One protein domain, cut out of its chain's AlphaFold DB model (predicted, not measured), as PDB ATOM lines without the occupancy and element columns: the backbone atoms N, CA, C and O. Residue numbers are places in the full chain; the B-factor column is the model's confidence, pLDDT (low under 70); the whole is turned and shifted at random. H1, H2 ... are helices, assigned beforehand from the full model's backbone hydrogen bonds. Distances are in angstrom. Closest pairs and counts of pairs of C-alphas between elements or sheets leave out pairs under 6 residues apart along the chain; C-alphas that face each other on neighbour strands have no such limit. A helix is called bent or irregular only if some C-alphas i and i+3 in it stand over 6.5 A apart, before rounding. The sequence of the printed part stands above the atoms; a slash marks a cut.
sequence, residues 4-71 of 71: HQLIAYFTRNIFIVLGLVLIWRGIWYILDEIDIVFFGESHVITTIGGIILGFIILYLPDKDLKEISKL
ATOM      1  N   HIS A   4     179.893 134.410 112.732       74.94
ATOM      2  CA  HIS A   4     178.876 133.357 112.817       74.94
ATOM      3  C   HIS A   4     178.718 132.755 114.231       74.94
ATOM      4  O   HIS A   4     177.606 132.446 114.652       74.94
ATOM      5  N   GLN A   5     179.808 132.642 115.000       83.75
ATOM      6  CA  GLN A   5     179.772 132.124 116.374       83.75
ATOM      7  C   GLN A   5     179.147 133.132 117.346       83.75
ATOM      8  O   GLN A   5     178.492 132.730 118.304       83.75
ATOM      9  N   LEU A   6     179.326 134.432 117.087       83.00
ATOM     10  CA  LEU A   6     178.710 135.496 117.878       83.00
ATOM     11  C   LEU A   6     177.187 135.505 117.687       83.00
ATOM     12  O   LEU A   6     176.444 135.557 118.662       83.00
ATOM     13  N   ILE A   7     176.734 135.389 116.434       88.12
ATOM     14  CA  ILE A   7     175.308 135.329 116.090       88.12
ATOM     15  C   ILE A   7     174.667 134.093 116.729       88.12
ATOM     16  O   ILE A   7     173.676 134.227 117.439       88.12
ATOM     17  N   ALA A   8     175.268 132.909 116.569       86.88
ATOM     18  CA  ALA A   8     174.749 131.678 117.165       86.88
ATOM     19  C   ALA A   8     174.640 131.761 118.702       86.88
ATOM     20  O   ALA A   8     173.647 131.315 119.279       86.88
ATOM     21  N   TYR A   9     175.631 132.369 119.364       87.31
ATOM     22  CA  TYR A   9     175.605 132.598 120.808       87.31
ATOM     23  C   TYR A   9     174.455 133.526 121.227       87.31
ATOM     24  O   TYR A   9     173.689 133.192 122.131       87.31
ATOM     25  N   PHE A  10     174.295 134.667 120.553       92.56
ATOM     26  CA  PHE A  10     173.231 135.626 120.857       92.56
ATOM     27  C   PHE A  10     171.840 135.046 120.618       92.56
ATOM     28  O   PHE A  10     170.982 135.132 121.495       92.56
ATOM     29  N   THR A  11     171.634 134.409 119.466       93.88
ATOM     30  CA  THR A  11     170.370 133.759 119.119       93.88
ATOM     31  C   THR A  11     169.982 132.735 120.181       93.88
ATOM     32  O   THR A  11     168.864 132.777 120.689       93.88
ATOM     33  N   ARG A  12     170.922 131.876 120.599       93.69
ATOM     34  CA  ARG A  12     170.677 130.879 121.648       93.69
ATOM     35  C   ARG A  12     170.225 131.514 122.964       93.69
ATOM     36  O   ARG A  12     169.244 131.056 123.540       93.69
ATOM     37  N   ASN A  13     170.905 132.559 123.430       93.75
ATOM     38  CA  ASN A  13     170.555 133.207 124.696       93.75
ATOM     39  C   ASN A  13     169.198 133.917 124.631       93.75
ATOM     40  O   ASN A  13     168.412 133.804 125.566       93.75
ATOM     41  N   ILE A  14     168.894 134.585 123.516       96.75
ATOM     42  CA  ILE A  14     167.587 135.219 123.305       96.75
ATOM     43  C   ILE A  14     166.476 134.168 123.342       96.75
ATOM     44  O   ILE A  14     165.491 134.367 124.042       96.75
ATOM     45  N   PHE A  15     166.642 133.029 122.663       96.44
ATOM     46  CA  PHE A  15     165.648 131.953 122.707       96.44
ATOM     47  C   PHE A  15     165.448 131.383 124.113       96.44
ATOM     48  O   PHE A  15     164.310 131.118 124.491       96.44
ATOM     49  N   ILE A  16     166.518 131.229 124.898       96.25
ATOM     50  CA  ILE A  16     166.417 130.767 126.292       96.25
ATOM     51  C   ILE A  16     165.613 131.765 127.133       96.25
ATOM     52  O   ILE A  16     164.681 131.366 127.827       96.25
ATOM     53  N   VAL A  17     165.941 133.058 127.049       97.62
ATOM     54  CA  VAL A  17     165.240 134.107 127.804       97.62
ATOM     55  C   VAL A  17     163.777 134.198 127.378       97.62
ATOM     56  O   VAL A  17     162.895 134.206 128.231       97.62
ATOM     57  N   LEU A  18     163.506 134.210 126.071       97.25
ATOM     58  CA  LEU A  18     162.143 134.217 125.545       97.25
ATOM     59  C   LEU A  18     161.362 132.987 126.008       97.25
ATOM     60  O   LEU A  18     160.235 133.133 126.467       97.25
ATOM     61  N   GLY A  19     161.959 131.797 125.947       96.56
ATOM     62  CA  GLY A  19     161.333 130.566 126.419       96.56
ATOM     63  C   GLY A  19     160.970 130.632 127.902       96.56
ATOM     64  O   GLY A  19     159.828 130.359 128.260       96.56
ATOM     65  N   LEU A  20     161.902 131.067 128.755       97.00
ATOM     66  CA  LEU A  20     161.656 131.241 130.191       97.00
ATOM     67  C   LEU A  20     160.530 132.244 130.466       97.00
ATOM     68  O   LEU A  20     159.622 131.948 131.241       97.00
ATOM     69  N   VAL A  21     160.556 133.406 129.809       97.06
ATOM     70  CA  VAL A  21     159.536 134.452 129.984       97.06
ATOM     71  C   VAL A  21     158.165 133.982 129.499       97.06
ATOM     72  O   VAL A  21     157.168 134.229 130.174       97.06
ATOM     73  N   LEU A  22     158.100 133.289 128.358       96.19
ATOM     74  CA  LEU A  22     156.849 132.762 127.813       96.19
ATOM     75  C   LEU A  22     156.251 131.678 128.711       96.19
ATOM     76  O   LEU A  22     155.047 131.709 128.950       96.19
ATOM     77  N   ILE A  23     157.069 130.765 129.249       95.75
ATOM     78  CA  ILE A  23     156.603 129.742 130.198       95.75
ATOM     79  C   ILE A  23     156.065 130.407 131.464       95.75
ATOM     80  O   ILE A  23     154.938 130.133 131.867       95.75
ATOM     81  N   TRP A  24     156.837 131.324 132.055       95.00
ATOM     82  CA  TRP A  24     156.417 132.063 133.243       95.00
ATOM     83  C   TRP A  24     155.084 132.783 133.017       95.00
ATOM     84  O   TRP A  24     154.147 132.607 133.789       95.00
ATOM     85  N   ARG A  25     154.958 133.548 131.924       92.50
ATOM     86  CA  ARG A  25     153.721 134.274 131.594       92.50
ATOM     87  C   ARG A  25     152.557 133.342 131.280       92.50
ATOM     88  O   ARG A  25     151.442 133.638 131.687       92.50
ATOM     89  N   GLY A  26     152.806 132.225 130.600       94.62
ATOM     90  CA  GLY A  26     151.785 131.219 130.320       94.62
ATOM     91  C   GLY A  26     151.181 130.635 131.596       94.62
ATOM     92  O   GLY A  26     149.966 130.495 131.676       94.62
ATOM     93  N   ILE A  27     152.006 130.370 132.614       92.12
ATOM     94  CA  ILE A  27     151.528 129.896 133.920       92.12
ATOM     95  C   ILE A  27     150.621 130.943 134.579       92.12
ATOM     96  O   ILE A  27     149.547 130.581 135.048       92.12
ATOM     97  N   TRP A  28     151.005 132.226 134.562       88.00
ATOM     98  CA  TRP A  28     150.156 133.304 135.092       88.00
ATOM     99  C   TRP A  28     148.799 133.364 134.403       88.00
ATOM    100  O   TRP A  28     147.788 133.368 135.088       88.00
ATOM    101  N   TYR A  29     148.757 133.329 133.070       87.25
ATOM    102  CA  TYR A  29     147.480 133.372 132.357       87.25
ATOM    103  C   TYR A  29     146.593 132.164 132.653       87.25
ATOM    104  O   TYR A  29     145.391 132.323 132.808       87.25
ATOM    105  N   ILE A  30     147.163 130.964 132.779       88.88
ATOM    106  CA  ILE A  30     146.381 129.781 133.163       88.88
ATOM    107  C   ILE A  30     145.791 129.959 134.568       88.88
ATOM    108  O   ILE A  30     144.628 129.628 134.783       88.88
ATOM    109  N   LEU A  31     146.574 130.478 135.518       84.44
ATOM    110  CA  LEU A  31     146.102 130.732 136.879       84.44
ATOM    111  C   LEU A  31     145.039 131.839 136.926       84.44
ATOM    112  O   LEU A  31     144.047 131.666 137.628       84.44
ATOM    113  N   ASP A  32     145.204 132.910 136.150       82.06
ATOM    114  CA  ASP A  32     144.231 134.004 136.039       82.06
ATOM    115  C   ASP A  32     142.908 133.519 135.424       82.06
ATOM    116  O   ASP A  32     141.836 133.836 135.929       82.06
ATOM    117  N   GLU A  33     142.954 132.702 134.368       83.88
ATOM    118  CA  GLU A  33     141.745 132.126 133.758       83.88
ATOM    119  C   GLU A  33     141.014 131.186 134.730       83.88
ATOM    120  O   GLU A  33     139.787 131.214 134.826       83.88
ATOM    121  N   ILE A  34     141.754 130.379 135.502       82.94
ATOM    122  CA  ILE A  34     141.172 129.559 136.575       82.94
ATOM    123  C   ILE A  34     140.524 130.465 137.634       82.94
ATOM    124  O   ILE A  34     139.398 130.208 138.053       82.94
ATOM    125  N   ASP A  35     141.192 131.537 138.053       79.12
ATOM    126  CA  ASP A  35     140.638 132.491 139.016       79.12
ATOM    127  C   ASP A  35     139.317 133.100 138.513       79.12
ATOM    128  O   ASP A  35     138.286 133.024 139.186       79.12
ATOM    129  N   ILE A  36     139.300 133.597 137.276       78.50
ATOM    130  CA  ILE A  36     138.117 134.217 136.666       78.50
ATOM    131  C   ILE A  36     136.955 133.219 136.553       78.50
ATOM    132  O   ILE A  36     135.833 133.542 136.948       78.50
ATOM    133  N   VAL A  37     137.207 132.002 136.055       78.00
ATOM    134  CA  VAL A  37     136.159 130.992 135.816       78.00
ATOM    135  C   VAL A  37     135.552 130.466 137.118       78.00
ATOM    136  O   VAL A  37     134.345 130.224 137.169       78.00
ATOM    137  N   PHE A  38     136.357 130.279 138.167       74.38
ATOM    138  CA  PHE A  38     135.890 129.673 139.419       74.38
ATOM    139  C   PHE A  38     135.468 130.693 140.486       74.38
ATOM    140  O   PHE A  38     134.623 130.365 141.321       74.38
ATOM    141  N   PHE A  39     136.019 131.911 140.474       75.19
ATOM    142  CA  PHE A  39     135.866 132.882 141.566       75.19
ATOM    143  C   PHE A  39     135.344 134.258 141.132       75.19
ATOM    144  O   PHE A  39     135.144 135.117 141.994       75.19
ATOM    145  N   GLY A  40     135.052 134.461 139.839       70.94
ATOM    146  CA  GLY A  40     134.264 135.598 139.352       70.94
ATOM    147  C   GLY A  40     134.819 136.963 139.771       70.94
ATOM    148  O   GLY A  40     134.080 137.763 140.337       70.94
ATOM    149  N   GLU A  41     136.117 137.188 139.528       68.00
ATOM    150  CA  GLU A  41     136.907 138.399 139.856       68.00
ATOM    151  C   GLU A  41     137.270 138.611 141.344       68.00
ATOM    152  O   GLU A  41     137.918 139.604 141.692       68.00
ATOM    153  N   SER A  42     136.926 137.693 142.256       65.06
ATOM    154  CA  SER A  42     137.355 137.795 143.661       65.06
ATOM    155  C   SER A  42     138.817 137.361 143.866       65.06
ATOM    156  O   SER A  42     139.105 136.318 144.452       65.06
ATOM    157  N   HIS A  43     139.758 138.216 143.456       68.38
ATOM    158  CA  HIS A  43     141.205 137.954 143.505       68.38
ATOM    159  C   HIS A  43     141.767 137.636 144.904       68.38
ATOM    160  O   HIS A  43     142.853 137.074 145.039       68.38
ATOM    161  N   VAL A  44     141.068 138.003 145.983       71.31
ATOM    162  CA  VAL A  44     141.575 137.836 147.356       71.31
ATOM    163  C   VAL A  44     141.552 136.368 147.792       71.31
ATOM    164  O   VAL A  44     142.501 135.897 148.419       71.31
ATOM    165  N   ILE A  45     140.493 135.627 147.457       73.12
ATOM    166  CA  ILE A  45     140.312 134.240 147.915       73.12
ATOM    167  C   ILE A  45     141.272 133.303 147.182       73.12
ATOM    168  O   ILE A  45     141.879 132.433 147.804       73.12
ATOM    169  N   THR A  46     141.462 133.510 145.886       71.62
ATOM    170  CA  THR A  46     142.390 132.736 145.055       71.62
ATOM    171  C   THR A  46     143.840 133.063 145.304       71.62
ATOM    172  O   THR A  46     144.654 132.146 145.320       71.62
ATOM    173  N   THR A  47     144.171 134.318 145.611       75.00
ATOM    174  CA  THR A  47     145.522 134.666 146.066       75.00
ATOM    175  C   THR A  47     145.852 133.930 147.366       75.00
ATOM    176  O   THR A  47     146.881 133.263 147.460       75.00
ATOM    177  N   ILE A  48     144.962 133.985 148.365       82.06
ATOM    178  CA  ILE A  48     145.171 133.302 149.652       82.06
ATOM    179  C   ILE A  48     145.188 131.777 149.463       82.06
ATOM    180  O   ILE A  48     146.070 131.100 149.992       82.06
ATOM    181  N   GLY A  49     144.258 131.236 148.675       82.44
ATOM    182  CA  GLY A  49     144.184 129.814 148.352       82.44
ATOM    183  C   GLY A  49     145.423 129.316 147.612       82.44
ATOM    184  O   GLY A  49     145.979 128.296 147.998       82.44
ATOM    185  N   GLY A  50     145.906 130.056 146.614       83.38
ATOM    186  CA  GLY A  50     147.112 129.741 145.850       83.38
ATOM    187  C   GLY A  50     148.377 129.766 146.706       83.38
ATOM    188  O   GLY A  50     149.205 128.864 146.591       83.38
ATOM    189  N   ILE A  51     148.495 130.727 147.629       86.75
ATOM    190  CA  ILE A  51     149.588 130.772 148.611       86.75
ATOM    191  C   ILE A  51     149.546 129.533 149.518       86.75
ATOM    192  O   ILE A  51     150.558 128.849 149.675       86.75
ATOM    193  N   ILE A  52     148.379 129.208 150.084       89.12
ATOM    194  CA  ILE A  52     148.214 128.041 150.965       89.12
ATOM    195  C   ILE A  52     148.487 126.737 150.203       89.12
ATOM    196  O   ILE A  52     149.222 125.884 150.697       89.12
ATOM    197  N   LEU A  53     147.942 126.585 148.994       88.12
ATOM    198  CA  LEU A  53     148.144 125.405 148.152       88.12
ATOM    199  C   LEU A  53     149.620 125.255 147.761       88.12
ATOM    200  O   LEU A  53     150.155 124.152 147.820       88.12
ATOM    201  N   GLY A  54     150.290 126.362 147.430       88.19
ATOM    202  CA  GLY A  54     151.724 126.402 147.157       88.19
ATOM    203  C   GLY A  54     152.548 125.917 148.349       88.19
ATOM    204  O   GLY A  54     153.400 125.045 148.186       88.19
ATOM    205  N   PHE A  55     152.241 126.390 149.561       89.31
ATOM    206  CA  PHE A  55     152.878 125.886 150.780       89.31
ATOM    207  C   PHE A  55     152.606 124.398 151.015       89.31
ATOM    208  O   PHE A  55     153.533 123.673 151.360       89.31
ATOM    209  N   ILE A  56     151.374 123.922 150.807       89.19
ATOM    210  CA  ILE A  56     151.031 122.499 150.967       89.19
ATOM    211  C   ILE A  56     151.828 121.638 149.986       89.19
ATOM    212  O   ILE A  56     152.398 120.630 150.397       89.19
ATOM    213  N   ILE A  57     151.895 122.033 148.712       89.81
ATOM    214  CA  ILE A  57     152.632 121.302 147.671       89.81
ATOM    215  C   ILE A  57     154.125 121.243 148.004       89.81
ATOM    216  O   ILE A  57     154.727 120.179 147.880       89.81
ATOM    217  N   LEU A  58     154.709 122.355 148.459       87.56
ATOM    218  CA  LEU A  58     156.117 122.411 148.861       87.56
ATOM    219  C   LEU A  58     156.393 121.617 150.143       87.56
ATOM    220  O   LEU A  58     157.461 121.033 150.283       87.56
ATOM    221  N   TYR A  59     155.430 121.569 151.061       89.25
ATOM    222  CA  TYR A  59     155.558 120.848 152.323       89.25
ATOM    223  C   TYR A  59     155.362 119.335 152.167       89.25
ATOM    224  O   TYR A  59     155.997 118.564 152.876       89.25
ATOM    225  N   LEU A  60     154.494 118.875 151.263       88.88
ATOM    226  CA  LEU A  60     154.113 117.462 151.157       88.88
ATOM    227  C   LEU A  60     155.282 116.463 150.979       88.88
ATOM    228  O   LEU A  60     155.245 115.429 151.651       88.88
ATOM    229  N   PRO A  61     156.284 116.703 150.105       86.94
ATOM    230  CA  PRO A  61     157.326 115.713 149.829       86.94
ATOM    231  C   PRO A  61     158.277 115.501 151.013       86.94
ATOM    232  O   PRO A  61     158.532 114.358 151.388       86.94
ATOM    233  N   ASP A  62     158.744 116.584 151.635       86.31
ATOM    234  CA  ASP A  62     159.801 116.534 152.656       86.31
ATOM    235  C   ASP A  62     159.311 116.877 154.072       86.31
ATOM    236  O   ASP A  62     160.079 116.806 155.032       86.31
ATOM    237  N   LYS A  63     158.027 117.241 154.223       86.12
ATOM    238  CA  LYS A  63     157.422 117.774 155.459       86.12
ATOM    239  C   LYS A  63     158.210 118.945 156.056       86.12
ATOM    240  O   LYS A  63     158.220 119.143 157.271       86.12
ATOM    241  N   ASP A  64     158.855 119.718 155.190       85.62
ATOM    242  CA  ASP A  64     159.658 120.892 155.514       85.62
ATOM    243  C   ASP A  64     159.612 121.877 154.330       85.62
ATOM    244  O   ASP A  64     159.360 121.480 153.195       85.62
ATOM    245  N   LEU A  65     159.851 123.166 154.574       85.06
ATOM    246  CA  LEU A  65     159.814 124.239 153.570       85.06
ATOM    247  C   LEU A  65     161.224 124.706 153.171       85.06
ATOM    248  O   LEU A  65     161.445 125.884 152.877       85.06
ATOM    249  N   LYS A  66     162.199 123.787 153.138       80.25
ATOM    250  CA  LYS A  66     163.601 124.104 152.799       80.25
ATOM    251  C   LYS A  66     163.760 124.752 151.428       80.25
ATOM    252  O   LYS A  66     164.653 125.577 151.263       80.25
ATOM    253  N   GLU A  67     162.911 124.427 150.460       79.94
ATOM    254  CA  GLU A  67     163.003 125.011 149.118       79.94
ATOM    255  C   GLU A  67     162.735 126.521 149.108       79.94
ATOM    256  O   GLU A  67     163.361 127.242 148.340       79.94
ATOM    257  N   ILE A  68     161.906 127.030 150.025       80.12
ATOM    258  CA  ILE A  68     161.670 128.476 150.160       80.12
ATOM    259  C   ILE A  68     162.897 129.173 150.751       80.12
ATOM    260  O   ILE A  68     163.207 130.293 150.372       80.12
ATOM    261  N   SER A  69     163.634 128.504 151.641       76.50
ATOM    262  CA  SER A  69     164.858 129.062 152.234       76.50
ATOM    263  C   SER A  69     166.043 129.164 151.263       76.50
ATOM    264  O   SER A  69     167.046 129.793 151.595       76.50
ATOM    265  N   LYS A  70     165.952 128.518 150.092       73.50
ATOM    266  CA  LYS A  70     166.983 128.531 149.042       73.50
ATOM    267  C   LYS A  70     166.730 129.583 147.953       73.50
ATOM    268  O   LYS A  70     167.607 129.763 147.107       73.50
ATOM    269  N   LEU A  71     165.546 130.201 147.947       67.75
ATOM    270  CA  LEU A  71     165.161 131.300 147.055       67.75
ATOM    271  C   LEU A  71     165.676 132.636 147.602       67.75
ATOM    272  O   LEU A  71     166.106 133.459 146.764       67.75
TER     273      LEU A  71
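This is residues 4 to 71 of the 71 residues of an uncharacterized protein of Parcubacteria group bacterium GW2011_GWA1_38_7 (UniProt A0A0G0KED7). What shape does the model have? Two helices meet near their ends as a wide V: a long straight arm, H1, of which residues 4 to 30 stick out free, and a shorter arm, H2, that sets off from the far end of H1. The four-residue H3 makes a small foot at the end of H2, within the span of the V. What is it made of? The 68 printed residues include three named helices, H1, H2 and H3 in chain order, with no named strand, and the class is all helix; the whole is extended, with a radius of gyration of the C-alphas of 17.7 A, and flat, spanning 52 by 33 by 15 A.

How do the two longer helices stand to each other? H1, residues 4 to 39, touches H2, residues 43 to 62, with its residues 35 to 39 alone, and H2 touches it with residues 43 to 46 alone. The closest C-alphas, those of Asp 35 and Thr 46, are 6.3 A apart. Their lines stand at a steep tilt of 65 degrees, opposite ways. Where does the short helix lie? H3, residues 66 to 69, is close to H2 but not clearly touching, the closest C-alphas being those of Leu 58 and Glu 67, 7.4 A apart. H1 and H3 are apart. What do the backbones show? In H1 every O i to N i+4 pair is within hydrogen-bond range, and in H2 14 of 16 are. H3 is too short for such a pair.

Where does the first helix run? H1 begins with C-alpha 4 at (178.876, 133.357, 112.817) and ends with C-alpha 39 at (135.866, 132.882, 141.566), 51.7 A away. And the second? H2 runs 29.8 A from C-alpha 43 to C-alpha 62, and it is irregular, but only just: C-alphas 58 and 61 are 6.9 A apart. Where is the last? H3 measures 5.1 A from C-alpha 66 to C-alpha 69 at (164.858, 129.062, 152.234).

How large is it? The two C-alphas farthest apart, those of His 4 and Ile 45, are 52.2 A apart; without the free residues 4 to 30 the body of 41 residues spans 34 by 18 by 14 A. Is the printed part continuous? It runs from residue 4 to residue 71, the chain's last, with no cut, and the links H1 to H2 and H2 to H3 are both tight, with three residues each. Where is confidence low? The mean pLDDT of the printed part is 85.1; residues 41 to 43 and residue 71 are under 70.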